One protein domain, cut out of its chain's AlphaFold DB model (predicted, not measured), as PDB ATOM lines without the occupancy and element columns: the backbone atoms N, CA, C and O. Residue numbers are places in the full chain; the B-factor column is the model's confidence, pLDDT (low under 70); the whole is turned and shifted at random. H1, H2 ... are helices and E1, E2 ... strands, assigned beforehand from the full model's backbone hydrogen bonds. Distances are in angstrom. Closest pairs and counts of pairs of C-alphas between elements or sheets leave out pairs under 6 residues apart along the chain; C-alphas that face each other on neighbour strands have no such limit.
ATOM      1  N   GLY A   2    -117.527 -81.040  67.134       56.14
ATOM      2  CA  GLY A   2    -116.770 -80.544  68.286       56.14
ATOM      3  C   GLY A   2    -116.006 -79.277  67.908       56.14
ATOM      4  O   GLY A   2    -115.425 -79.209  66.831       56.14
ATOM      5  N   LEU A   3    -116.028 -78.263  68.769       62.27
ATOM      6  CA  LEU A   3    -115.229 -77.060  68.566       62.27
ATOM      7  C   LEU A   3    -113.763 -77.371  68.898       62.27
ATOM      8  O   LEU A   3    -113.452 -77.865  69.985       62.27
ATOM      9  N   ILE A   4    -112.872 -77.088  67.953       67.42
ATOM     10  CA  ILE A   4    -111.434 -77.339  68.063       67.42
ATOM     11  C   ILE A   4    -110.720 -75.989  68.188       67.42
ATOM     12  O   ILE A   4    -111.048 -75.041  67.472       67.42
ATOM     13  N   LEU A   5    -109.760 -75.890  69.107       69.15
ATOM     14  CA  LEU A   5    -108.855 -74.748  69.199       69.15
ATOM     15  C   LEU A   5    -108.010 -74.646  67.933       69.15
ATOM     16  O   LEU A   5    -107.550 -75.653  67.399       69.15
ATOM     17  N   HIS A   6    -107.775 -73.421  67.465       72.02
ATOM     18  CA  HIS A   6    -107.009 -73.214  66.245       72.02
ATOM     19  C   HIS A   6    -105.590 -73.806  66.388       72.02
ATOM     20  O   HIS A   6    -104.887 -73.425  67.326       72.02
ATOM     21  N   PRO A   7    -105.122 -74.675  65.467       71.36
ATOM     22  CA  PRO A   7    -103.821 -75.352  65.582       71.36
ATOM     23  C   PRO A   7    -102.616 -74.408  65.609       71.36
ATOM     24  O   PRO A   7    -101.504 -74.802  65.968       71.36
ATOM     25  N   SER A   8    -102.801 -73.158  65.180       72.53
ATOM     26  CA  SER A   8    -101.740 -72.156  65.232       72.53
ATOM     27  C   SER A   8    -101.588 -71.491  66.590       72.53
ATOM     28  O   SER A   8    -100.557 -70.881  66.834       72.53
ATOM     29  N   LEU A   9    -102.576 -71.611  67.470       71.57
ATOM     30  CA  LEU A   9    -102.542 -70.982  68.780       71.57
ATOM     31  C   LEU A   9    -102.114 -72.001  69.839       71.57
ATOM     32  O   LEU A   9    -102.586 -73.141  69.879       71.57
ATOM     33  N   ARG A  10    -101.206 -71.583  70.716       80.04
ATOM     34  CA  ARG A  10    -100.811 -72.331  71.910       80.04
ATOM     35  C   ARG A  10    -101.613 -71.798  73.089       80.04
ATOM     36  O   ARG A  10    -101.760 -70.591  73.222       80.04
ATOM     37  N   PHE A  11    -102.106 -72.678  73.956       81.12
ATOM     38  CA  PHE A  11    -102.917 -72.292  75.113       81.12
ATOM     39  C   PHE A  11    -102.338 -72.855  76.389       81.12
ATOM     40  O   PHE A  11    -101.932 -74.020  76.425       81.12
ATOM     41  N   SER A  12    -102.436 -72.057  77.442       81.78
ATOM     42  CA  SER A  12    -102.253 -72.465  78.824       81.78
ATOM     43  C   SER A  12    -103.355 -71.823  79.660       81.78
ATOM     44  O   SER A  12    -103.528 -70.610  79.643       81.78
ATOM     45  N   VAL A  13    -104.108 -72.628  80.401       80.63
ATOM     46  CA  VAL A  13    -105.044 -72.144  81.421       80.63
ATOM     47  C   VAL A  13    -104.446 -72.459  82.775       80.63
ATOM     48  O   VAL A  13    -104.214 -73.626  83.099       80.63
ATOM     49  N   LEU A  14    -104.198 -71.414  83.550       83.49
ATOM     50  CA  LEU A  14    -103.633 -71.473  84.889       83.49
ATOM     51  C   LEU A  14    -104.727 -71.098  85.887       83.49
ATOM     52  O   LEU A  14    -105.325 -70.040  85.774       83.49
ATOM     53  N   CYS A  15    -105.022 -71.943  86.863       82.60
ATOM     54  CA  CYS A  15    -105.979 -71.642  87.923       82.60
ATOM     55  C   CYS A  15    -105.240 -71.125  89.161       82.60
ATOM     56  O   CYS A  15    -104.264 -71.740  89.592       82.60
ATOM     57  N   CYS A  16    -105.702 -70.029  89.763       75.46
ATOM     58  CA  CYS A  16    -105.201 -69.607  91.070       75.46
ATOM     59  C   CYS A  16    -105.959 -70.376  92.155       75.46
ATOM     60  O   CYS A  16    -107.179 -70.252  92.254       75.46
ATOM     61  N   LEU A  17    -105.263 -71.121  93.020       66.25
ATOM     62  CA  LEU A  17    -105.908 -71.806  94.148       66.25
ATOM     63  C   LEU A  17    -106.404 -70.805  95.212       66.25
ATOM     64  O   LEU A  17    -105.779 -70.585  96.247       66.25
ATOM     65  N   LEU A  18    -107.542 -70.149  94.992       57.75
ATOM     66  CA  LEU A  18    -108.805 -70.538  95.619       57.75
ATOM     67  C   LEU A  18    -108.859 -71.232  97.004       57.75
ATOM     68  O   LEU A  18    -109.837 -71.939  97.166       57.75
ATOM     69  N   ARG A  19    -107.870 -71.187  97.929       50.50
ATOM     70  CA  ARG A  19    -107.840 -71.908  99.231       50.50
ATOM     71  C   ARG A  19    -109.249 -72.168  99.777       50.50
ATOM     72  O   ARG A  19    -109.856 -71.278 100.361       50.50
ATOM     73  N   VAL A  94    -102.872 -47.010  80.148       49.85
ATOM     74  CA  VAL A  94    -101.980 -46.902  81.303       49.85
ATOM     75  C   VAL A  94    -100.826 -47.872  81.082       49.85
ATOM     76  O   VAL A  94    -100.980 -49.084  81.214       49.85
ATOM     77  N   ALA A  95     -99.677 -47.324  80.705       49.85
ATOM     78  CA  ALA A  95     -98.404 -48.017  80.726       49.85
ATOM     79  C   ALA A  95     -98.027 -48.338  82.176       49.85
ATOM     80  O   ALA A  95     -97.684 -47.439  82.943       49.85
ATOM     81  N   VAL A  96     -98.095 -49.607  82.574       54.68
ATOM     82  CA  VAL A  96     -97.604 -50.019  83.892       54.68
ATOM     83  C   VAL A  96     -96.104 -50.281  83.776       54.68
ATOM     84  O   VAL A  96     -95.689 -51.269  83.174       54.68
ATOM     85  N   ALA A  97     -95.287 -49.388  84.340       48.74
ATOM     86  CA  ALA A  97     -93.866 -49.647  84.545       48.74
ATOM     87  C   ALA A  97     -93.720 -50.806  85.540       48.74
ATOM     88  O   ALA A  97     -94.198 -50.738  86.674       48.74
ATOM     89  N   VAL A  98     -93.099 -51.896  85.097       51.53
ATOM     90  CA  VAL A  98     -92.966 -53.125  85.883       51.53
ATOM     91  C   VAL A  98     -91.896 -52.916  86.949       51.53
ATOM     92  O   VAL A  98     -90.706 -53.082  86.691       51.53
ATOM     93  N   ALA A  99     -92.307 -52.557  88.164       47.49
ATOM     94  CA  ALA A  99     -91.451 -52.754  89.325       47.49
ATOM     95  C   ALA A  99     -91.200 -54.263  89.448       47.49
ATOM     96  O   ALA A  99     -92.147 -55.043  89.551       47.49
ATOM     97  N   ARG A 100     -89.935 -54.693  89.376       49.51
ATOM     98  CA  ARG A 100     -89.567 -56.101  89.563       49.51
ATOM     99  C   ARG A 100     -89.992 -56.523  90.965       49.51
ATOM    100  O   ARG A 100     -89.364 -56.129  91.943       49.51
ATOM    101  N   ILE A 101     -91.052 -57.319  91.070       54.42
ATOM    102  CA  ILE A 101     -91.443 -57.971  92.323       54.42
ATOM    103  C   ILE A 101     -90.488 -59.161  92.493       54.42
ATOM    104  O   ILE A 101     -90.842 -60.302  92.217       54.42
ATOM    105  N   GLY A 102     -89.236 -58.858  92.851       50.73
ATOM    106  CA  GLY A 102     -88.094 -59.775  92.770       50.73
ATOM    107  C   GLY A 102     -88.174 -61.026  93.644       50.73
ATOM    108  O   GLY A 102     -87.511 -61.995  93.315       50.73
ATOM    109  N   ASP A 103     -89.024 -61.064  94.679       58.17
ATOM    110  CA  ASP A 103     -88.993 -62.157  95.668       58.17
ATOM    111  C   ASP A 103     -90.359 -62.823  95.957       58.17
ATOM    112  O   ASP A 103     -90.454 -63.710  96.809       58.17
ATOM    113  N   HIS A 104     -91.447 -62.438  95.269       67.04
ATOM    114  CA  HIS A 104     -92.816 -62.882  95.623       67.04
ATOM    115  C   HIS A 104     -93.691 -63.339  94.447       67.04
ATOM    116  O   HIS A 104     -94.925 -63.322  94.535       67.04
ATOM    117  N   LEU A 105     -93.080 -63.770  93.344       76.13
ATOM    118  CA  LEU A 105     -93.828 -64.352  92.235       76.13
ATOM    119  C   LEU A 105     -94.547 -65.643  92.666       76.13
ATOM    120  O   LEU A 105     -93.971 -66.472  93.375       76.13
ATOM    121  N   PRO A 106     -95.794 -65.863  92.218       78.75
ATOM    122  CA  PRO A 106     -96.519 -67.075  92.550       78.75
ATOM    123  C   PRO A 106     -95.802 -68.285  91.951       78.75
ATOM    124  O   PRO A 106     -95.443 -68.307  90.766       78.75
ATOM    125  N   GLU A 107     -95.625 -69.316  92.774       82.12
ATOM    126  CA  GLU A 107     -95.144 -70.609  92.305       82.12
ATOM    127  C   GLU A 107     -96.138 -71.155  91.265       82.12
ATOM    128  O   GLU A 107     -97.356 -71.110  91.473       82.12
ATOM    129  N   ILE A 108     -95.639 -71.679  90.145       83.42
ATOM    130  CA  ILE A 108     -96.471 -72.399  89.178       83.42
ATOM    131  C   ILE A 108     -96.228 -73.897  89.362       83.42
ATOM    132  O   ILE A 108     -95.084 -74.335  89.389       83.42
ATOM    133  N   SER A 109     -97.295 -74.694  89.477       85.57
ATOM    134  CA  SER A 109     -97.190 -76.154  89.640       85.57
ATOM    135  C   SER A 109     -96.424 -76.849  88.526       85.57
ATOM    136  O   SER A 109     -95.832 -77.896  88.750       85.57
ATOM    137  N   GLU A 110     -96.524 -76.312  87.315       83.50
ATOM    138  CA  GLU A 110     -95.919 -76.859  86.115       83.50
ATOM    139  C   GLU A 110     -95.422 -75.704  85.240       83.50
ATOM    140  O   GLU A 110     -96.125 -74.697  85.113       83.50
ATOM    141  N   PRO A 111     -94.254 -75.830  84.596       80.88
ATOM    142  CA  PRO A 111     -93.748 -74.785  83.717       80.88
ATOM    143  C   PRO A 111     -94.718 -74.531  82.555       80.88
ATOM    144  O   PRO A 111     -95.250 -75.463  81.950       80.88
ATOM    145  N   SER A 112     -94.946 -73.258  82.229       82.82
ATOM    146  CA  SER A 112     -95.759 -72.833  81.084       82.82
ATOM    147  C   SER A 112     -94.864 -72.180  80.040       82.82
ATOM    148  O   SER A 112     -94.182 -71.210  80.346       82.82
ATOM    149  N   MET A 113     -94.925 -72.654  78.793       82.94
ATOM    150  CA  MET A 113     -94.175 -72.055  77.677       82.94
ATOM    151  C   MET A 113     -94.658 -70.647  77.293       82.94
ATOM    152  O   MET A 113     -93.996 -69.974  76.515       82.94
ATOM    153  N   LEU A 114     -95.833 -70.228  77.777       85.75
ATOM    154  CA  LEU A 114     -96.459 -68.948  77.422       85.75
ATOM    155  C   LEU A 114     -96.312 -67.881  78.504       85.75
ATOM    156  O   LEU A 114     -96.474 -66.701  78.228       85.75
ATOM    157  N   VAL A 115     -96.068 -68.296  79.747       86.34
ATOM    158  CA  VAL A 115     -95.997 -67.386  80.895       86.34
ATOM    159  C   VAL A 115     -94.542 -67.286  81.316       86.34
ATOM    160  O   VAL A 115     -94.101 -67.989  82.230       86.34
ATOM    161  N   SER A 116     -93.812 -66.423  80.607       85.53
ATOM    162  CA  SER A 116     -92.480 -65.986  81.018       85.53
ATOM    163  C   SER A 116     -92.551 -65.244  82.354       85.53
ATOM    164  O   SER A 116     -93.630 -64.892  82.844       85.53
ATOM    165  N   GLU A 117     -91.394 -65.019  82.965       85.31
ATOM    166  CA  GLU A 117     -91.297 -64.278  84.219       85.31
ATOM    167  C   GLU A 117     -91.820 -62.839  84.083       85.31
ATOM    168  O   GLU A 117     -92.585 -62.390  84.934       85.31
ATOM    169  N   ASP A 118     -91.535 -62.167  82.965       83.40
ATOM    170  CA  ASP A 118     -92.029 -60.812  82.682       83.40
ATOM    171  C   ASP A 118     -93.557 -60.760  82.579       83.40
ATOM    172  O   ASP A 118     -94.206 -59.949  83.244       83.40
ATOM    173  N   VAL A 119     -94.157 -61.681  81.811       83.65
ATOM    174  CA  VAL A 119     -95.622 -61.800  81.711       83.65
ATOM    175  C   VAL A 119     -96.214 -62.087  83.087       83.65
ATOM    176  O   VAL A 119     -97.239 -61.511  83.455       83.65
ATOM    177  N   ARG A 120     -95.575 -62.963  83.871       86.38
ATOM    178  CA  ARG A 120     -96.038 -63.311  85.215       86.38
ATOM    179  C   ARG A 120     -96.016 -62.106  86.143       86.38
ATOM    180  O   ARG A 120     -97.017 -61.894  86.816       86.38
ATOM    181  N   ASN A 121     -94.934 -61.330  86.157       84.48
ATOM    182  CA  ASN A 121     -94.795 -60.125  86.978       84.48
ATOM    183  C   ASN A 121     -95.934 -59.141  86.710       84.48
ATOM    184  O   ASN A 121     -96.630 -58.717  87.634       84.48
ATOM    185  N   VAL A 122     -96.172 -58.842  85.435       82.50
ATOM    186  CA  VAL A 122     -97.197 -57.878  85.028       82.50
ATOM    187  C   VAL A 122     -98.599 -58.367  85.355       82.50
ATOM    188  O   VAL A 122     -99.408 -57.642  85.940       82.50
ATOM    189  N   VAL A 123     -98.896 -59.611  84.977       83.55
ATOM    190  CA  VAL A 123    -100.212 -60.193  85.223       83.55
ATOM    191  C   VAL A 123    -100.462 -60.279  86.721       83.55
ATOM    192  O   VAL A 123    -101.540 -59.888  87.155       83.55
ATOM    193  N   TYR A 124     -99.479 -60.735  87.504       85.38
ATOM    194  CA  TYR A 124     -99.586 -60.884  88.954       85.38
ATOM    195  C   TYR A 124     -99.896 -59.558  89.648       85.38
ATOM    196  O   TYR A 124    -100.852 -59.515  90.417       85.38
ATOM    197  N   ALA A 125     -99.188 -58.478  89.297       83.20
ATOM    198  CA  ALA A 125     -99.445 -57.131  89.821       83.20
ATOM    199  C   ALA A 125    -100.869 -56.615  89.538       83.20
ATOM    200  O   ALA A 125    -101.347 -55.688  90.185       83.20
ATOM    201  N   SER A 126    -101.551 -57.226  88.572       80.86
ATOM    202  CA  SER A 126    -102.856 -56.794  88.071       80.86
ATOM    203  C   SER A 126    -103.991 -57.720  88.482       80.86
ATOM    204  O   SER A 126    -105.160 -57.476  88.175       80.86
ATOM    205  N   LEU A 127    -103.660 -58.809  89.172       83.56
ATOM    206  CA  LEU A 127    -104.648 -59.697  89.742       83.56
ATOM    207  C   LEU A 127    -105.382 -59.009  90.906       83.56
ATOM    208  O   LEU A 127    -104.837 -58.135  91.573       83.56
ATOM    209  N   PRO A 128    -106.613 -59.422  91.236       80.05
ATOM    210  CA  PRO A 128    -107.239 -59.005  92.483       80.05
ATOM    211  C   PRO A 128    -106.355 -59.329  93.700       80.05
ATOM    212  O   PRO A 128    -105.763 -60.410  93.783       80.05
ATOM    213  N   ALA A 129    -106.323 -58.441  94.699       80.56
ATOM    214  CA  ALA A 129    -105.588 -58.659  95.955       80.56
ATOM    215  C   ALA A 129    -105.936 -60.011  96.612       80.56
ATOM    216  O   ALA A 129    -105.081 -60.690  97.171       80.56
ATOM    217  N   LEU A 130    -107.185 -60.462  96.440       79.03
ATOM    218  CA  LEU A 130    -107.688 -61.748  96.925       79.03
ATOM    219  C   LEU A 130    -106.879 -62.963  96.450       79.03
ATOM    220  O   LEU A 130    -106.920 -63.995  97.127       79.03
ATOM    221  N   ILE A 131    -106.192 -62.883  95.302       80.37
ATOM    222  CA  ILE A 131    -105.444 -64.009  94.722       80.37
ATOM    223  C   ILE A 131    -103.924 -63.891  94.792       80.37
ATOM    224  O   ILE A 131    -103.225 -64.817  94.379       80.37
ATOM    225  N   HIS A 132    -103.422 -62.816  95.388       83.59
ATOM    226  CA  HIS A 132    -102.006 -62.680  95.689       83.59
ATOM    227  C   HIS A 132    -101.547 -63.747  96.702       83.59
ATOM    228  O   HIS A 132    -102.325 -64.207  97.542       83.59
ATOM    229  N   GLY A 133    -100.295 -64.194  96.585       81.18
ATOM    230  CA  GLY A 133     -99.684 -65.219  97.441       81.18
ATOM    231  C   GLY A 133    -100.167 -66.653  97.187       81.18
ATOM    232  O   GLY A 133     -99.833 -67.564  97.943       81.18
ATOM    233  N   ARG A 134    -100.971 -66.885  96.141       83.33
ATOM    234  CA  ARG A 134    -101.496 -68.217  95.806       83.33
ATOM    235  C   ARG A 134    -100.682 -68.875  94.704       83.33
ATOM    236  O   ARG A 134    -100.330 -68.240  93.716       83.33
ATOM    237  N   LYS A 135    -100.493 -70.188  94.833       85.71
ATOM    238  CA  LYS A 135     -99.912 -71.031  93.786       85.71
ATOM    239  C   LYS A 135    -100.818 -71.066  92.555       85.71
ATOM    240  O   LYS A 135    -102.040 -71.220  92.677       85.71
ATOM    241  N   TRP A 136    -100.212 -70.962  91.378       88.79
ATOM    242  CA  TRP A 136    -100.893 -71.137  90.100       88.79
ATOM    243  C   TRP A 136    -100.786 -72.601  89.679       88.79
ATOM    244  O   TRP A 136     -99.696 -73.161  89.580       88.79
ATOM    245  N   LEU A 137    -101.921 -73.243  89.434       88.93
ATOM    246  CA  LEU A 137    -101.979 -74.613  88.945       88.93
ATOM    247  C   LEU A 137    -102.246 -74.640  87.447       88.93
ATOM    248  O   LEU A 137    -103.189 -74.008  86.977       88.93
ATOM    249  N   MET A 138    -101.485 -75.430  86.696       89.68
ATOM    250  CA  MET A 138    -101.805 -75.665  85.290       89.68
ATOM    251  C   MET A 138    -103.064 -76.530  85.176       89.68
ATOM    252  O   MET A 138    -103.061 -77.733  85.435       89.68
ATOM    253  N   LEU A 139    -104.164 -75.905  84.766       89.52
ATOM    254  CA  LEU A 139    -105.443 -76.568  84.573       89.52
ATOM    255  C   LEU A 139    -105.488 -77.242  83.207       89.52
ATOM    256  O   LEU A 139    -105.863 -78.408  83.115       89.52
ATOM    257  N   TYR A 140    -105.101 -76.535  82.151       89.80
ATOM    258  CA  TYR A 140    -105.126 -77.031  80.779       89.80
ATOM    259  C   TYR A 140    -103.965 -76.443  79.983       89.80
ATOM    260  O   TYR A 140    -103.511 -75.336  80.241       89.80
ATOM    261  N   SER A 141    -103.506 -77.183  78.984       89.74
ATOM    262  CA  SER A 141    -102.550 -76.703  77.995       89.74
ATOM    263  C   SER A 141    -102.798 -77.472  76.714       89.74
ATOM    264  O   SER A 141    -103.030 -78.683  76.786       89.74
ATOM    265  N   THR A 142    -102.727 -76.811  75.561       87.94
ATOM    266  CA  THR A 142    -102.859 -77.529  74.286       87.94
ATOM    267  C   THR A 142    -101.742 -78.524  74.046       87.94
ATOM    268  O   THR A 142    -101.960 -79.500  73.334       87.94
ATOM    269  N   TRP A 143    -100.582 -78.321  74.672       86.80
ATOM    270  CA  TRP A 143     -99.453 -79.233  74.543       86.80
ATOM    271  C   TRP A 143     -99.667 -80.534  75.329       86.80
ATOM    272  O   TRP A 143     -99.377 -81.611  74.826       86.80
ATOM    273  N   LYS A 144    -100.249 -80.448  76.535       90.34
ATOM    274  CA  LYS A 144    -100.484 -81.617  77.406       90.34
ATOM    275  C   LYS A 144    -101.835 -82.300  77.203       90.34
ATOM    276  O   LYS A 144    -101.955 -83.501  77.399       90.34
ATOM    277  N   HIS A 145    -102.873 -81.535  76.870       90.31
ATOM    278  CA  HIS A 145    -104.266 -81.998  76.927       90.31
ATOM    279  C   HIS A 145    -104.966 -81.985  75.558       90.31
ATOM    280  O   HIS A 145    -106.171 -82.237  75.477       90.31
ATOM    281  N   GLY A 146    -104.225 -81.684  74.486       88.54
ATOM    282  CA  GLY A 146    -104.744 -81.569  73.125       88.54
ATOM    283  C   GLY A 146    -105.568 -80.302  72.906       88.54
ATOM    284  O   GLY A 146    -105.726 -79.490  73.806       88.54
ATOM    285  N   ILE A 147    -106.123 -80.133  71.706       86.07
ATOM    286  CA  ILE A 147    -106.765 -78.891  71.225       86.07
ATOM    287  C   ILE A 147    -108.300 -78.879  71.338       86.07
ATOM    288  O   ILE A 147    -108.970 -78.019  70.773       86.07
ATOM    289  N   SER A 148    -108.893 -79.842  72.044       85.90
ATOM    290  CA  SER A 148    -110.353 -79.954  72.161       85.90
ATOM    291  C   SER A 148    -110.925 -78.982  73.196       85.90
ATOM    292  O   SER A 148    -110.570 -79.052  74.377       85.90
ATOM    293  N   LEU A 149    -111.895 -78.149  72.790       83.40
ATOM    294  CA  LEU A 149    -112.629 -77.302  73.739       83.40
ATOM    295  C   LEU A 149    -113.414 -78.116  74.764       83.40
ATOM    296  O   LEU A 149    -113.490 -77.721  75.923       83.40
ATOM    297  N   SER A 150    -113.943 -79.278  74.381       86.74
ATOM    298  CA  SER A 150    -114.637 -80.169  75.315       86.74
ATOM    299  C   SER A 150    -113.712 -80.630  76.441       86.74
ATOM    300  O   SER A 150    -114.137 -80.721  77.593       86.74
ATOM    301  N   THR A 151    -112.432 -80.873  76.136       88.43
ATOM    302  CA  THR A 151    -111.423 -81.202  77.151       88.43
ATOM    303  C   THR A 151    -111.124 -80.006  78.049       88.43
ATOM    304  O   THR A 151    -111.066 -80.181  79.265       88.43
ATOM    305  N   LEU A 152    -110.990 -78.800  77.490       86.15
ATOM    306  CA  LEU A 152    -110.824 -77.582  78.286       86.15
ATOM    307  C   LEU A 152    -112.003 -77.375  79.250       86.15
ATOM    308  O   LEU A 152    -111.785 -77.211  80.450       86.15
ATOM    309  N   TYR A 153    -113.243 -77.446  78.755       85.03
ATOM    310  CA  TYR A 153    -114.444 -77.290  79.577       85.03
ATOM    311  C   TYR A 153    -114.510 -78.336  80.689       85.03
ATOM    312  O   TYR A 153    -114.639 -77.967  81.858       85.03
ATOM    313  N   ARG A 154    -114.320 -79.621  80.361       89.09
ATOM    314  CA  ARG A 154    -114.299 -80.706  81.353       89.09
ATOM    315  C   ARG A 154    -113.219 -80.485  82.413       89.09
ATOM    316  O   ARG A 154    -113.481 -80.656  83.596       89.09
ATOM    317  N   ARG A 155    -112.015 -80.054  82.017       89.51
ATOM    318  CA  ARG A 155    -110.926 -79.797  82.971       89.51
ATOM    319  C   ARG A 155    -111.169 -78.568  83.842       89.51
ATOM    320  O   ARG A 155    -110.773 -78.571  85.003       89.51
ATOM    321  N   SER A 156    -111.859 -77.559  83.312       87.30
ATOM    322  CA  SER A 156    -112.222 -76.356  84.069       87.30
ATOM    323  C   SER A 156    -113.185 -76.642  85.220       87.30
ATOM    324  O   SER A 156    -113.217 -75.895  86.192       87.30
ATOM    325  N   MET A 157    -113.927 -77.751  85.146       87.05
ATOM    326  CA  MET A 157    -114.826 -78.171  86.216       87.05
ATOM    327  C   MET A 157    -114.080 -78.592  87.478       87.05
ATOM    328  O   MET A 157    -114.589 -78.330  88.557       87.05
ATOM    329  N   PHE A 158    -112.878 -79.172  87.377       84.36
ATOM    330  CA  PHE A 158    -112.138 -79.662  88.549       84.36
ATOM    331  C   PHE A 158    -111.649 -78.553  89.489       84.36
ATOM    332  O   PHE A 158    -111.459 -78.805  90.677       84.36
ATOM    333  N   TRP A 159    -111.440 -77.344  88.964       83.43
ATOM    334  CA  TRP A 159    -110.865 -76.217  89.698       83.43
ATOM    335  C   TRP A 159    -111.700 -74.947  89.486       83.43
ATOM    336  O   TRP A 159    -111.302 -74.076  88.711       83.43
ATOM    337  N   PRO A 160    -112.877 -74.840  90.132       83.76
ATOM    338  CA  PRO A 160    -113.689 -73.633  90.060       83.76
ATOM    339  C   PRO A 160    -112.986 -72.456  90.752       83.76
ATOM    340  O   PRO A 160    -112.295 -72.634  91.757       83.76
ATOM    341  N   GLY A 161    -113.190 -71.251  90.222       84.15
ATOM    342  CA  GLY A 161    -112.572 -70.020  90.715       84.15
ATOM    343  C   GLY A 161    -111.838 -69.232  89.630       84.15
ATOM    344  O   GLY A 161    -111.953 -69.511  88.437       84.15
ATOM    345  N   LEU A 162    -111.076 -68.221  90.048       85.76
ATOM    346  CA  LEU A 162    -110.358 -67.342  89.127       85.76
ATOM    347  C   LEU A 162    -109.240 -68.100  88.399       85.76
ATOM    348  O   LEU A 162    -108.335 -68.679  89.006       85.76
ATOM    349  N   SER A 163    -109.322 -68.091  87.076       86.84
ATOM    350  CA  SER A 163    -108.442 -68.789  86.155       86.84
ATOM    351  C   SER A 163    -107.889 -67.809  85.135       86.84
ATOM    352  O   SER A 163    -108.621 -67.064  84.500       86.84
ATOM    353  N   LEU A 164    -106.580 -67.807  84.974       88.42
ATOM    354  CA  LEU A 164    -105.860 -67.053  83.975       88.42
ATOM    355  C   LEU A 164    -105.805 -67.866  82.674       88.42
ATOM    356  O   LEU A 164    -105.138 -68.902  82.604       88.42
ATOM    357  N   LEU A 165    -106.507 -67.406  81.641       88.39
ATOM    358  CA  LEU A 165    -106.387 -67.944  80.289       88.39
ATOM    359  C   LEU A 165    -105.262 -67.205  79.567       88.39
ATOM    360  O   LEU A 165    -105.341 -65.994  79.393       88.39
ATOM    361  N   VAL A 166    -104.239 -67.932  79.129       88.35
ATOM    362  CA  VAL A 166    -103.086 -67.391  78.401       88.35
ATOM    363  C   VAL A 166    -102.970 -68.082  77.054       88.35
ATOM    364  O   VAL A 166    -103.088 -69.307  76.946       88.35
ATOM    365  N   VAL A 167    -102.730 -67.290  76.022       86.03
ATOM    366  CA  VAL A 167    -102.626 -67.736  74.641       86.03
ATOM    367  C   VAL A 167    -101.396 -67.116  74.017       86.03
ATOM    368  O   VAL A 167    -101.141 -65.927  74.171       86.03
ATOM    369  N   GLY A 168    -100.636 -67.954  73.327       85.44
ATOM    370  CA  GLY A 168     -99.547 -67.532  72.467       85.44
ATOM    371  C   GLY A 168     -99.931 -67.753  71.019       85.44
ATOM    372  O   GLY A 168    -100.457 -68.817  70.663       85.44
ATOM    373  N   ASP A 169     -99.654 -66.766  70.182       83.04
ATOM    374  CA  ASP A 169     -99.694 -66.949  68.741       83.04
ATOM    375  C   ASP A 169     -98.391 -67.590  68.213       83.04
ATOM    376  O   ASP A 169     -97.511 -68.000  68.974       83.04
ATOM    377  N   ARG A 170     -98.274 -67.735  66.886       80.84
ATOM    378  CA  ARG A 170     -97.036 -68.230  66.251       80.84
ATOM    379  C   ARG A 170     -95.970 -67.156  66.056       80.84
ATOM    380  O   ARG A 170     -94.837 -67.516  65.759       80.84
ATOM    381  N   LYS A 171     -96.337 -65.880  66.157       82.74
ATOM    382  CA  LYS A 171     -95.431 -64.741  65.981       82.74
ATOM    383  C   LYS A 171     -94.704 -64.383  67.283       82.74
ATOM    384  O   LYS A 171     -93.793 -63.570  67.247       82.74
ATOM    385  N   GLY A 172     -95.077 -65.007  68.401       82.05
ATOM    386  CA  GLY A 172     -94.498 -64.774  69.723       82.05
ATOM    387  C   GLY A 172     -95.333 -63.846  70.605       82.05
ATOM    388  O   GLY A 172     -94.981 -63.649  71.763       82.05
ATOM    389  N   ALA A 173     -96.457 -63.323  70.111       82.85
ATOM    390  CA  ALA A 173     -97.341 -62.500  70.916       82.85
ATOM    391  C   ALA A 173     -98.067 -63.350  71.962       82.85
ATOM    392  O   ALA A 173     -98.643 -64.402  71.656       82.85
ATOM    393  N   VAL A 174     -98.075 -62.850  73.196       84.59
ATOM    394  CA  VAL A 174     -98.802 -63.444  74.316       84.59
ATOM    395  C   VAL A 174     -99.936 -62.523  74.726       84.59
ATOM    396  O   VAL A 174     -99.742 -61.336  74.976       84.59
ATOM    397  N   PHE A 175    -101.128 -63.084  74.839       82.75
ATOM    398  CA  PHE A 175    -102.314 -62.380  75.297       82.75
ATOM    399  C   PHE A 175    -103.196 -63.314  76.111       82.75
ATOM    400  O   PHE A 175    -103.071 -64.539  76.068       82.75
ATOM    401  N   GLY A 176    -104.099 -62.751  76.894       83.82
ATOM    402  CA  GLY A 176    -104.830 -63.534  77.868       83.82
ATOM    403  C   GLY A 176    -105.904 -62.754  78.593       83.82
ATOM    404  O   GLY A 176    -106.238 -61.627  78.234       83.82
ATOM    405  N   GLY A 177    -106.441 -63.363  79.638       84.03
ATOM    406  CA  GLY A 177    -107.339 -62.697  80.562       84.03
ATOM    407  C   GLY A 177    -107.639 -63.516  81.804       84.03
ATOM    408  O   GLY A 177    -107.465 -64.738  81.818       84.03
ATOM    409  N   LEU A 178    -108.090 -62.831  82.850       84.73
ATOM    410  CA  LEU A 178    -108.614 -63.458  84.054       84.73
ATOM    411  C   LEU A 178    -110.101 -63.753  83.862       84.73
ATOM    412  O   LEU A 178    -110.885 -62.869  83.519       84.73
ATOM    413  N   VAL A 179    -110.473 -65.008  84.080       82.86
ATOM    414  CA  VAL A 179    -111.823 -65.542  83.890       82.86
ATOM    415  C   VAL A 179    -112.246 -66.363  85.088       82.86
ATOM    416  O   VAL A 179    -111.418 -66.801  85.877       82.86
ATOM    417  N   GLU A 180    -113.538 -66.616  85.222       82.34
ATOM    418  CA  GLU A 180    -114.048 -67.492  86.268       82.34
ATOM    419  C   GLU A 180    -114.344 -68.889  85.715       82.34
ATOM    420  O   GLU A 180    -115.032 -69.050  84.704       82.34
ATOM    421  N   ALA A 181    -113.802 -69.906  86.379       82.28
ATOM    422  CA  ALA A 181    -114.095 -71.308  86.140       82.28
ATOM    423  C   ALA A 181    -115.244 -71.790  87.054       82.28
ATOM    424  O   ALA A 181    -115.369 -71.313  88.184       82.28
ATOM    425  N   PRO A 182    -116.053 -72.776  86.625       82.76
ATOM    426  CA  PRO A 182    -115.888 -73.557  85.404       82.76
ATOM    427  C   PRO A 182    -116.245 -72.762  84.151       82.76
ATOM    428  O   PRO A 182    -117.230 -72.027  84.122       82.76
ATOM    429  N   LEU A 183    -115.466 -72.967  83.092       81.38
ATOM    430  CA  LEU A 183    -115.770 -72.425  81.778       81.38
ATOM    431  C   LEU A 183    -116.984 -73.178  81.236       81.38
ATOM    432  O   LEU A 183    -116.960 -74.403  81.102       81.38
ATOM    433  N   ARG A 184    -118.063 -72.450  80.950       74.92
ATOM    434  CA  ARG A 184    -119.318 -73.047  80.486       74.92
ATOM    435  C   ARG A 184    -119.520 -72.759  79.003       74.92
ATOM    436  O   ARG A 184    -119.588 -71.583  78.635       74.92
ATOM    437  N   PRO A 185    -119.685 -73.788  78.152       72.39
ATOM    438  CA  PRO A 185    -120.207 -73.554  76.818       72.39
ATOM    439  C   PRO A 185    -121.605 -72.960  76.978       72.39
ATOM    440  O   PRO A 185    -122.462 -73.532  77.651       72.39
ATOM    441  N   SER A 186    -121.841 -71.789  76.401       66.77
ATOM    442  CA  SER A 186    -123.161 -71.171  76.443       66.77
ATOM    443  C   SER A 186    -123.719 -71.097  75.032       66.77
ATOM    444  O   SER A 186    -123.159 -70.449  74.155       66.77
ATOM    445  N   ASN A 187    -124.843 -71.785  74.831       62.86
ATOM    446  CA  ASN A 187    -125.570 -71.813  73.559       62.86
ATOM    447  C   ASN A 187    -126.425 -70.555  73.350       62.86
ATOM    448  O   ASN A 187    -126.915 -70.311  72.253       62.86
ATOM    449  N   LYS A 188    -126.629 -69.760  74.406       63.02
ATOM    450  CA  LYS A 188    -127.355 -68.489  74.349       63.02
ATOM    451  C   LYS A 188    -126.326 -67.369  74.247       63.02
ATOM    452  O   LYS A 188    -125.275 -67.476  74.869       63.02
ATOM    453  N   ARG A 189    -126.620 -66.282  73.526       57.72
ATOM    454  CA  ARG A 189    -125.814 -65.039  73.507       57.72
ATOM    455  C   ARG A 189    -125.917 -64.300  74.855       57.72
ATOM    456  O   ARG A 189    -126.391 -63.175  74.927       57.72
ATOM    457  N   LYS A 190    -125.625 -65.007  75.947       54.64
ATOM    458  CA  LYS A 190    -125.683 -64.522  77.320       54.64
ATOM    459  C   LYS A 190    -124.266 -64.379  77.831       54.64
ATOM    460  O   LYS A 190    -123.520 -65.351  77.951       54.64
ATOM    461  N   TYR A 191    -123.950 -63.148  78.159       58.11
ATOM    462  CA  TYR A 191    -122.652 -62.728  78.629       58.11
ATOM    463  C   TYR A 191    -122.391 -63.264  80.035       58.11
ATOM    464  O   TYR A 191    -123.289 -63.301  80.874       58.11
ATOM    465  N   GLN A 192    -121.166 -63.731  80.260       53.76
ATOM    466  CA  GLN A 192    -120.696 -64.267  81.533       53.76
ATOM    467  C   GLN A 192    -119.334 -63.642  81.824       53.76
ATOM    468  O   GLN A 192    -118.477 -63.609  80.939       53.76
ATOM    469  N   GLY A 193    -119.169 -63.137  83.041       65.11
ATOM    470  CA  GLY A 193    -117.963 -62.484  83.536       65.11
ATOM    471  C   GLY A 193    -118.253 -61.810  84.874       65.11
ATOM    472  O   GLY A 193    -119.400 -61.459  85.155       65.11
ATOM    473  N   THR A 194    -117.224 -61.645  85.695       68.83
ATOM    474  CA  THR A 194    -117.305 -60.937  86.983       68.83
ATOM    475  C   THR A 194    -116.555 -59.616  86.930       68.83
ATOM    476  O   THR A 194    -115.801 -59.360  85.996       68.83
ATOM    477  N   ASN A 195    -116.729 -58.785  87.956       73.72
ATOM    478  CA  ASN A 195    -115.968 -57.547  88.159       73.72
ATOM    479  C   ASN A 195    -114.444 -57.760  88.251       73.72
ATOM    480  O   ASN A 195    -113.689 -56.812  88.075       73.72
ATOM    481  N   ASN A 196    -114.001 -58.991  88.513       76.30
ATOM    482  CA  ASN A 196    -112.591 -59.368  88.555       76.30
ATOM    483  C   ASN A 196    -112.023 -59.740  87.176       76.30
ATOM    484  O   ASN A 196    -110.834 -60.028  87.072       76.30
ATOM    485  N   SER A 197    -112.852 -59.812  86.131       75.14
ATOM    486  CA  SER A 197    -112.400 -60.227  84.803       75.14
ATOM    487  C   SER A 197    -111.636 -59.096  84.109       75.14
ATOM    488  O   SER A 197    -112.043 -57.939  84.144       75.14
ATOM    489  N   PHE A 198    -110.529 -59.431  83.454       78.13
ATOM    490  CA  PHE A 198    -109.756 -58.490  82.639       78.13
ATOM    491  C   PHE A 198    -109.082 -59.227  81.488       78.13
ATOM    492  O   PHE A 198    -108.932 -60.449  81.543       78.13
ATOM    493  N   VAL A 199    -108.643 -58.498  80.464       79.32
ATOM    494  CA  VAL A 199    -107.797 -59.047  79.393       79.32
ATOM    495  C   VAL A 199    -106.463 -58.318  79.332       79.32
ATOM    496  O   VAL A 199    -106.382 -57.148  79.701       79.32
ATOM    497  N   PHE A 200    -105.424 -59.009  78.874       81.41
ATOM    498  CA  PHE A 200    -104.094 -58.448  78.699       81.41
ATOM    499  C   PHE A 200    -103.450 -58.874  77.381       81.41
ATOM    500  O   PHE A 200    -103.796 -59.916  76.820       81.41
ATOM    501  N   THR A 201    -102.488 -58.088  76.905       81.58
ATOM    502  CA  THR A 201    -101.656 -58.412  75.738       81.58
ATOM    503  C   THR A 201    -100.235 -57.876  75.911       81.58
ATOM    504  O   THR A 201    -100.040 -56.836  76.541       81.58
ATOM    505  N   ASN A 202     -99.262 -58.594  75.352       80.38
ATOM    506  CA  ASN A 202     -97.845 -58.230  75.246       80.38
ATOM    507  C   ASN A 202     -97.460 -57.828  73.802       80.38
ATOM    508  O   ASN A 202     -96.292 -57.673  73.484       80.38
ATOM    509  N   THR A 203     -98.426 -57.648  72.900       71.50
ATOM    510  CA  THR A 203     -98.162 -57.325  71.481       71.50
ATOM    511  C   THR A 203     -97.362 -56.040  71.247       71.50
ATOM    512  O   THR A 203     -96.818 -55.875  70.161       71.50
ATOM    513  N   SER A 204     -97.282 -55.140  72.226       65.93
ATOM    514  CA  SER A 204     -96.418 -53.963  72.155       65.93
ATOM    515  C   SER A 204     -95.176 -54.198  73.004       65.93
ATOM    516  O   SER A 204     -95.282 -54.329  74.220       65.93
ATOM    517  N   GLU A 205     -94.002 -54.187  72.369       56.24
ATOM    518  CA  GLU A 205     -92.692 -54.448  72.996       56.24
ATOM    519  C   GLU A 205     -92.410 -53.585  74.237       56.24
ATOM    520  O   GLU A 205     -91.618 -53.955  75.098       56.24
ATOM    521  N   LEU A 206     -93.084 -52.440  74.347       49.56
ATOM    522  CA  LEU A 206     -92.884 -51.462  75.409       49.56
ATOM    523  C   LEU A 206     -93.964 -51.500  76.496       49.56
ATOM    524  O   LEU A 206     -93.742 -50.979  77.587       49.56
ATOM    525  N   TYR A 207     -95.134 -52.087  76.219       55.30
ATOM    526  CA  TYR A 207     -96.302 -51.936  77.083       55.30
ATOM    527  C   TYR A 207     -97.155 -53.192  77.133       55.30
ATOM    528  O   TYR A 207     -97.711 -53.653  76.136       55.30
ATOM    529  N   PHE A 208     -97.351 -53.676  78.351       61.29
ATOM    530  CA  PHE A 208     -98.462 -54.557  78.642       61.29
ATOM    531  C   PHE A 208     -99.720 -53.727  78.846       61.29
ATOM    532  O   PHE A 208     -99.773 -52.859  79.718       61.29
ATOM    533  N   TYR A 209    -100.750 -54.030  78.068       59.14
ATOM    534  CA  TYR A 209    -102.054 -53.411  78.250       59.14
ATOM    535  C   TYR A 209    -102.943 -54.325  79.055       59.14
ATOM    536  O   TYR A 209    -103.042 -55.512  78.752       59.14
ATOM    537  N   ILE A 210    -103.604 -53.759  80.057       60.49
ATOM    538  CA  ILE A 210    -104.579 -54.460  80.882       60.49
ATOM    539  C   ILE A 210    -105.884 -53.707  80.774       60.49
ATOM    540  O   ILE A 210    -106.031 -52.578  81.239       60.49
ATOM    541  N   TYR A 211    -106.838 -54.345  80.117       56.72
ATOM    542  CA  TYR A 211    -108.147 -53.774  79.893       56.72
ATOM    543  C   TYR A 211    -109.054 -54.232  81.033       56.72
ATOM    544  O   TYR A 211    -109.554 -55.359  81.044       56.72
ATOM    545  N   CYS A 212    -109.236 -53.344  82.010       53.20
ATOM    546  CA  CYS A 212    -110.268 -53.475  83.033       53.20
ATOM    547  C   CYS A 212    -111.641 -53.073  82.453       53.20
ATOM    548  O   CYS A 212    -111.707 -52.281  81.508       53.20
ATOM    549  N   GLN A 213    -112.721 -53.618  83.025       47.45
ATOM    550  CA  GLN A 213    -114.133 -53.695  82.589       47.45
ATOM    551  C   GLN A 213    -114.833 -52.403  82.087       47.45
ATOM    552  O   GLN A 213    -116.027 -52.417  81.798       47.45
ATOM    553  N   CYS A 214    -114.139 -51.284  81.909       38.96
ATOM    554  CA  CYS A 214    -114.687 -50.125  81.213       38.96
ATOM    555  C   CYS A 214    -114.611 -50.262  79.674       38.96
ATOM    556  O   CYS A 214    -115.057 -49.352  78.973       38.96
ATOM    557  N   PHE A 215    -114.049 -51.344  79.115       38.06
ATOM    558  CA  PHE A 215    -114.119 -51.621  77.675       38.06
ATOM    559  C   PHE A 215    -115.355 -52.461  77.326       38.06
ATOM    560  O   PHE A 215    -115.492 -53.635  77.668       38.06
ATOM    561  N   VAL A 216    -116.262 -51.782  76.635       33.57
ATOM    562  CA  VAL A 216    -117.489 -52.262  76.017       33.57
ATOM    563  C   VAL A 216    -117.195 -53.513  75.172       33.57
ATOM    564  O   VAL A 216    -116.292 -53.527  74.345       33.57
ATOM    565  N   HIS A 217    -118.002 -54.556  75.361       33.46
ATOM    566  CA  HIS A 217    -118.159 -55.695  74.452       33.46
ATOM    567  C   HIS A 217    -117.220 -56.936  74.496       33.46
ATOM    568  O   HIS A 217    -117.356 -57.785  73.614       33.46
ATOM    569  N   ILE A 218    -116.389 -57.181  75.528       33.88
ATOM    570  CA  ILE A 218    -115.769 -58.528  75.717       33.88
ATOM    571  C   ILE A 218    -116.741 -59.445  76.438       33.88
ATOM    572  O   ILE A 218    -116.651 -59.722  77.633       33.88
ATOM    573  N   GLN A 219    -117.764 -59.834  75.700       36.89
ATOM    574  CA  GLN A 219    -118.925 -60.454  76.281       36.89
ATOM    575  C   GLN A 219    -118.938 -61.930  75.906       36.89
ATOM    576  O   GLN A 219    -119.052 -62.272  74.732       36.89
ATOM    577  N   GLN A 220    -118.844 -62.779  76.937       35.68
ATOM    578  CA  GLN A 220    -118.820 -64.242  76.864       35.68
ATOM    579  C   GLN A 220    -117.420 -64.795  76.534       35.68
ATOM    580  O   GLN A 220    -117.011 -64.839  75.378       35.68
ATOM    581  N   PHE A 221    -116.723 -65.339  77.547       47.25
ATOM    582  CA  PHE A 221    -115.649 -66.335  77.357       47.25
ATOM    583  C   PHE A 221    -116.241 -67.663  76.856       47.25
ATOM    584  O   PHE A 221    -115.987 -68.755  77.359       47.25
ATOM    585  N   ASP A 222    -117.050 -67.575  75.806       48.75
ATOM    586  CA  ASP A 222    -116.963 -68.598  74.806       48.75
ATOM    587  C   ASP A 222    -115.565 -68.464  74.223       48.75
ATOM    588  O   ASP A 222    -115.195 -67.407  73.710       48.75
ATOM    589  N   VAL A 223    -114.765 -69.515  74.339       52.44
ATOM    590  CA  VAL A 223    -113.397 -69.526  73.822       52.44
ATOM    591  C   VAL A 223    -113.409 -69.080  72.351       52.44
ATOM    592  O   VAL A 223    -112.494 -68.389  71.926       52.44
ATOM    593  N   ARG A 224    -114.515 -69.319  71.619       51.05
ATOM    594  CA  ARG A 224    -114.805 -68.780  70.275       51.05
ATOM    595  C   ARG A 224    -114.784 -67.248  70.165       51.05
ATOM    596  O   ARG A 224    -114.218 -66.718  69.210       51.05
ATOM    597  N   ILE A 225    -115.408 -66.525  71.093       50.81
ATOM    598  CA  ILE A 225    -115.442 -65.052  71.079       50.81
ATOM    599  C   ILE A 225    -114.096 -64.504  71.527       50.81
ATOM    600  O   ILE A 225    -113.598 -63.581  70.890       50.81
ATOM    601  N   PHE A 226    -113.457 -65.137  72.514       54.75
ATOM    602  CA  PHE A 226    -112.073 -64.829  72.855       54.75
ATOM    603  C   PHE A 226    -111.178 -64.958  71.608       54.75
ATOM    604  O   PHE A 226    -110.523 -63.990  71.246       54.75
ATOM    605  N   PHE A 227    -111.275 -66.041  70.821       54.19
ATOM    606  CA  PHE A 227    -110.567 -66.144  69.528       54.19
ATOM    607  C   PHE A 227    -110.895 -65.050  68.532       54.19
ATOM    608  O   PHE A 227    -110.014 -64.603  67.802       54.19
ATOM    609  N   THR A 228    -112.152 -64.627  68.484       52.90
ATOM    610  CA  THR A 228    -112.591 -63.593  67.549       52.90
ATOM    611  C   THR A 228    -112.029 -62.227  67.938       52.90
ATOM    612  O   THR A 228    -111.559 -61.495  67.070       52.90
ATOM    613  N   MET A 229    -112.017 -61.897  69.232       49.08
ATOM    614  CA  MET A 229    -111.410 -60.659  69.728       49.08
ATOM    615  C   MET A 229    -109.894 -60.678  69.571       49.08
ATOM    616  O   MET A 229    -109.312 -59.684  69.158       49.08
ATOM    617  N   LEU A 230    -109.263 -61.825  69.799       52.55
ATOM    618  CA  LEU A 230    -107.822 -61.989  69.635       52.55
ATOM    619  C   LEU A 230    -107.381 -61.887  68.179       52.55
ATOM    620  O   LEU A 230    -106.388 -61.229  67.894       52.55
ATOM    621  N   ARG A 231    -108.167 -62.432  67.242       52.41
ATOM    622  CA  ARG A 231    -107.918 -62.258  65.805       52.41
ATOM    623  C   ARG A 231    -107.944 -60.785  65.387       52.41
ATOM    624  O   ARG A 231    -107.253 -60.433  64.439       52.41
ATOM    625  N   ARG A 232    -108.712 -59.940  66.089       53.82
ATOM    626  CA  ARG A 232    -108.745 -58.483  65.879       53.82
ATOM    627  C   ARG A 232    -107.612 -57.724  66.575       53.82
ATOM    628  O   ARG A 232    -107.382 -56.592  66.196       53.82
ATOM    629  N   MET A 233    -106.940 -58.302  67.574       46.48
ATOM    630  CA  MET A 233    -105.771 -57.676  68.218       46.48
ATOM    631  C   MET A 233    -104.451 -58.024  67.515       46.48
ATOM    632  O   MET A 233    -103.470 -57.308  67.668       46.48
ATOM    633  N   THR A 234    -104.406 -59.130  66.766       46.33
ATOM    634  CA  THR A 234    -103.215 -59.580  66.017       46.33
ATOM    635  C   THR A 234    -103.105 -59.010  64.594       46.33
ATOM    636  O   THR A 234    -102.204 -59.415  63.853       46.33
ATOM    637  N   HIS A 235    -104.042 -58.151  64.186       44.39
ATOM    638  CA  HIS A 235    -104.092 -57.488  62.882       44.39
ATOM    639  C   HIS A 235    -104.163 -55.976  63.090       44.39
ATOM    640  O   HIS A 235    -103.659 -55.256  62.201       44.39
TER     641      HIS A 235
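AT A GLANCE: This is residues 2 to 19 and 94 to 235 of the 235 residues of the protein "TLDc domain-containing protein" of Glycine max (UniProt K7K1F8). One strongly twisted sheet of six strands makes the middle of this domain, with H1 over one face and H4 over the other, while H3 and the short H2 sit beside the strands near the E2 edge. A long loop, residues 182 to 197, swings out before E5. The printed part has 160 residues, with named elements in the order E1 H1 E2 H2 H3 E3 E4 E5 E6 H4. The sheet runs E2, E1, E3, E4, E5, E6, all antiparallel; the class is mixed, helices and strands, with under half of the residues in named elements. It is compact, with a radius of gyration of the C-alphas of 14.7 A and spans of 43 by 36 by 30 A.

IN THESE COORDINATES: Find C-alpha 10 at (-100.811, -72.331, 71.910); there E1 begins, residues 10 to 16, 19.8 A long. Past the cut come H1, residues 117 to 125, 12.2 A; E2, residues 136 to 141, 13.4 A; H2, residues 142 to 145, 5.4 A; and H3, residues 149 to 157, 12.7 A. E3, residues 161 to 168, spans 22.6 A, and E4, residues 174 to 181, 20.9 A, bending by 53 degrees at residue 178. E5, residues 198 to 204, 17.6 A, and E6, residues 207 to 212, 15.3 A, follow. H4, residues 223 to 233, 15.2 A, ends at C-alpha 233, (-105.771, -57.676, 68.218).

HOW THE PARTS SIT: Start at edge strand E2: N 137 and O 15 of E1 are 2.8 A apart. Between the antiparallel neighbours E1 and E3, N 12 and O 166 are within hydrogen-bond range at 2.9 A. E3 to E6 form a meander, each strand the antiparallel neighbour of the one before: look at N 163 and O 179, 2.7 A, N 200 and O 176, 2.8 A, and N 211 and O 199, 2.9 A. E2, H2 H3, E3 is a split strand-helix-strand unit, with E1 between its strands and a right-handed crossover. H1 has a height over the sheet of 9.6 A; its Val 122 and Phe 208 of E6 have C-alphas 7.3 A apart. H4, on the opposite face, has a height of 10.2 A. H3 is at the sheet's level, with C-alphas of Leu 152 and Tyr 140 of E2 6.2 A apart. In H1, H3 and H4 every O i to N i+4 pair is within hydrogen-bond range; H2 is too short for one.

THE WHOLE: The C-alphas of Asp 103 and Lys 188, the two farthest apart, are 44.3 A apart. Residues 20 to 93 are not printed, and C-alphas 19 and 94 stand 31.3 A apart across this cut. Of the links printed whole, E4 to E5 is long. Mean pLDDT of the printed part is 72.0; among the stretches under 70 are residues 94 to 104 and 204 to 235.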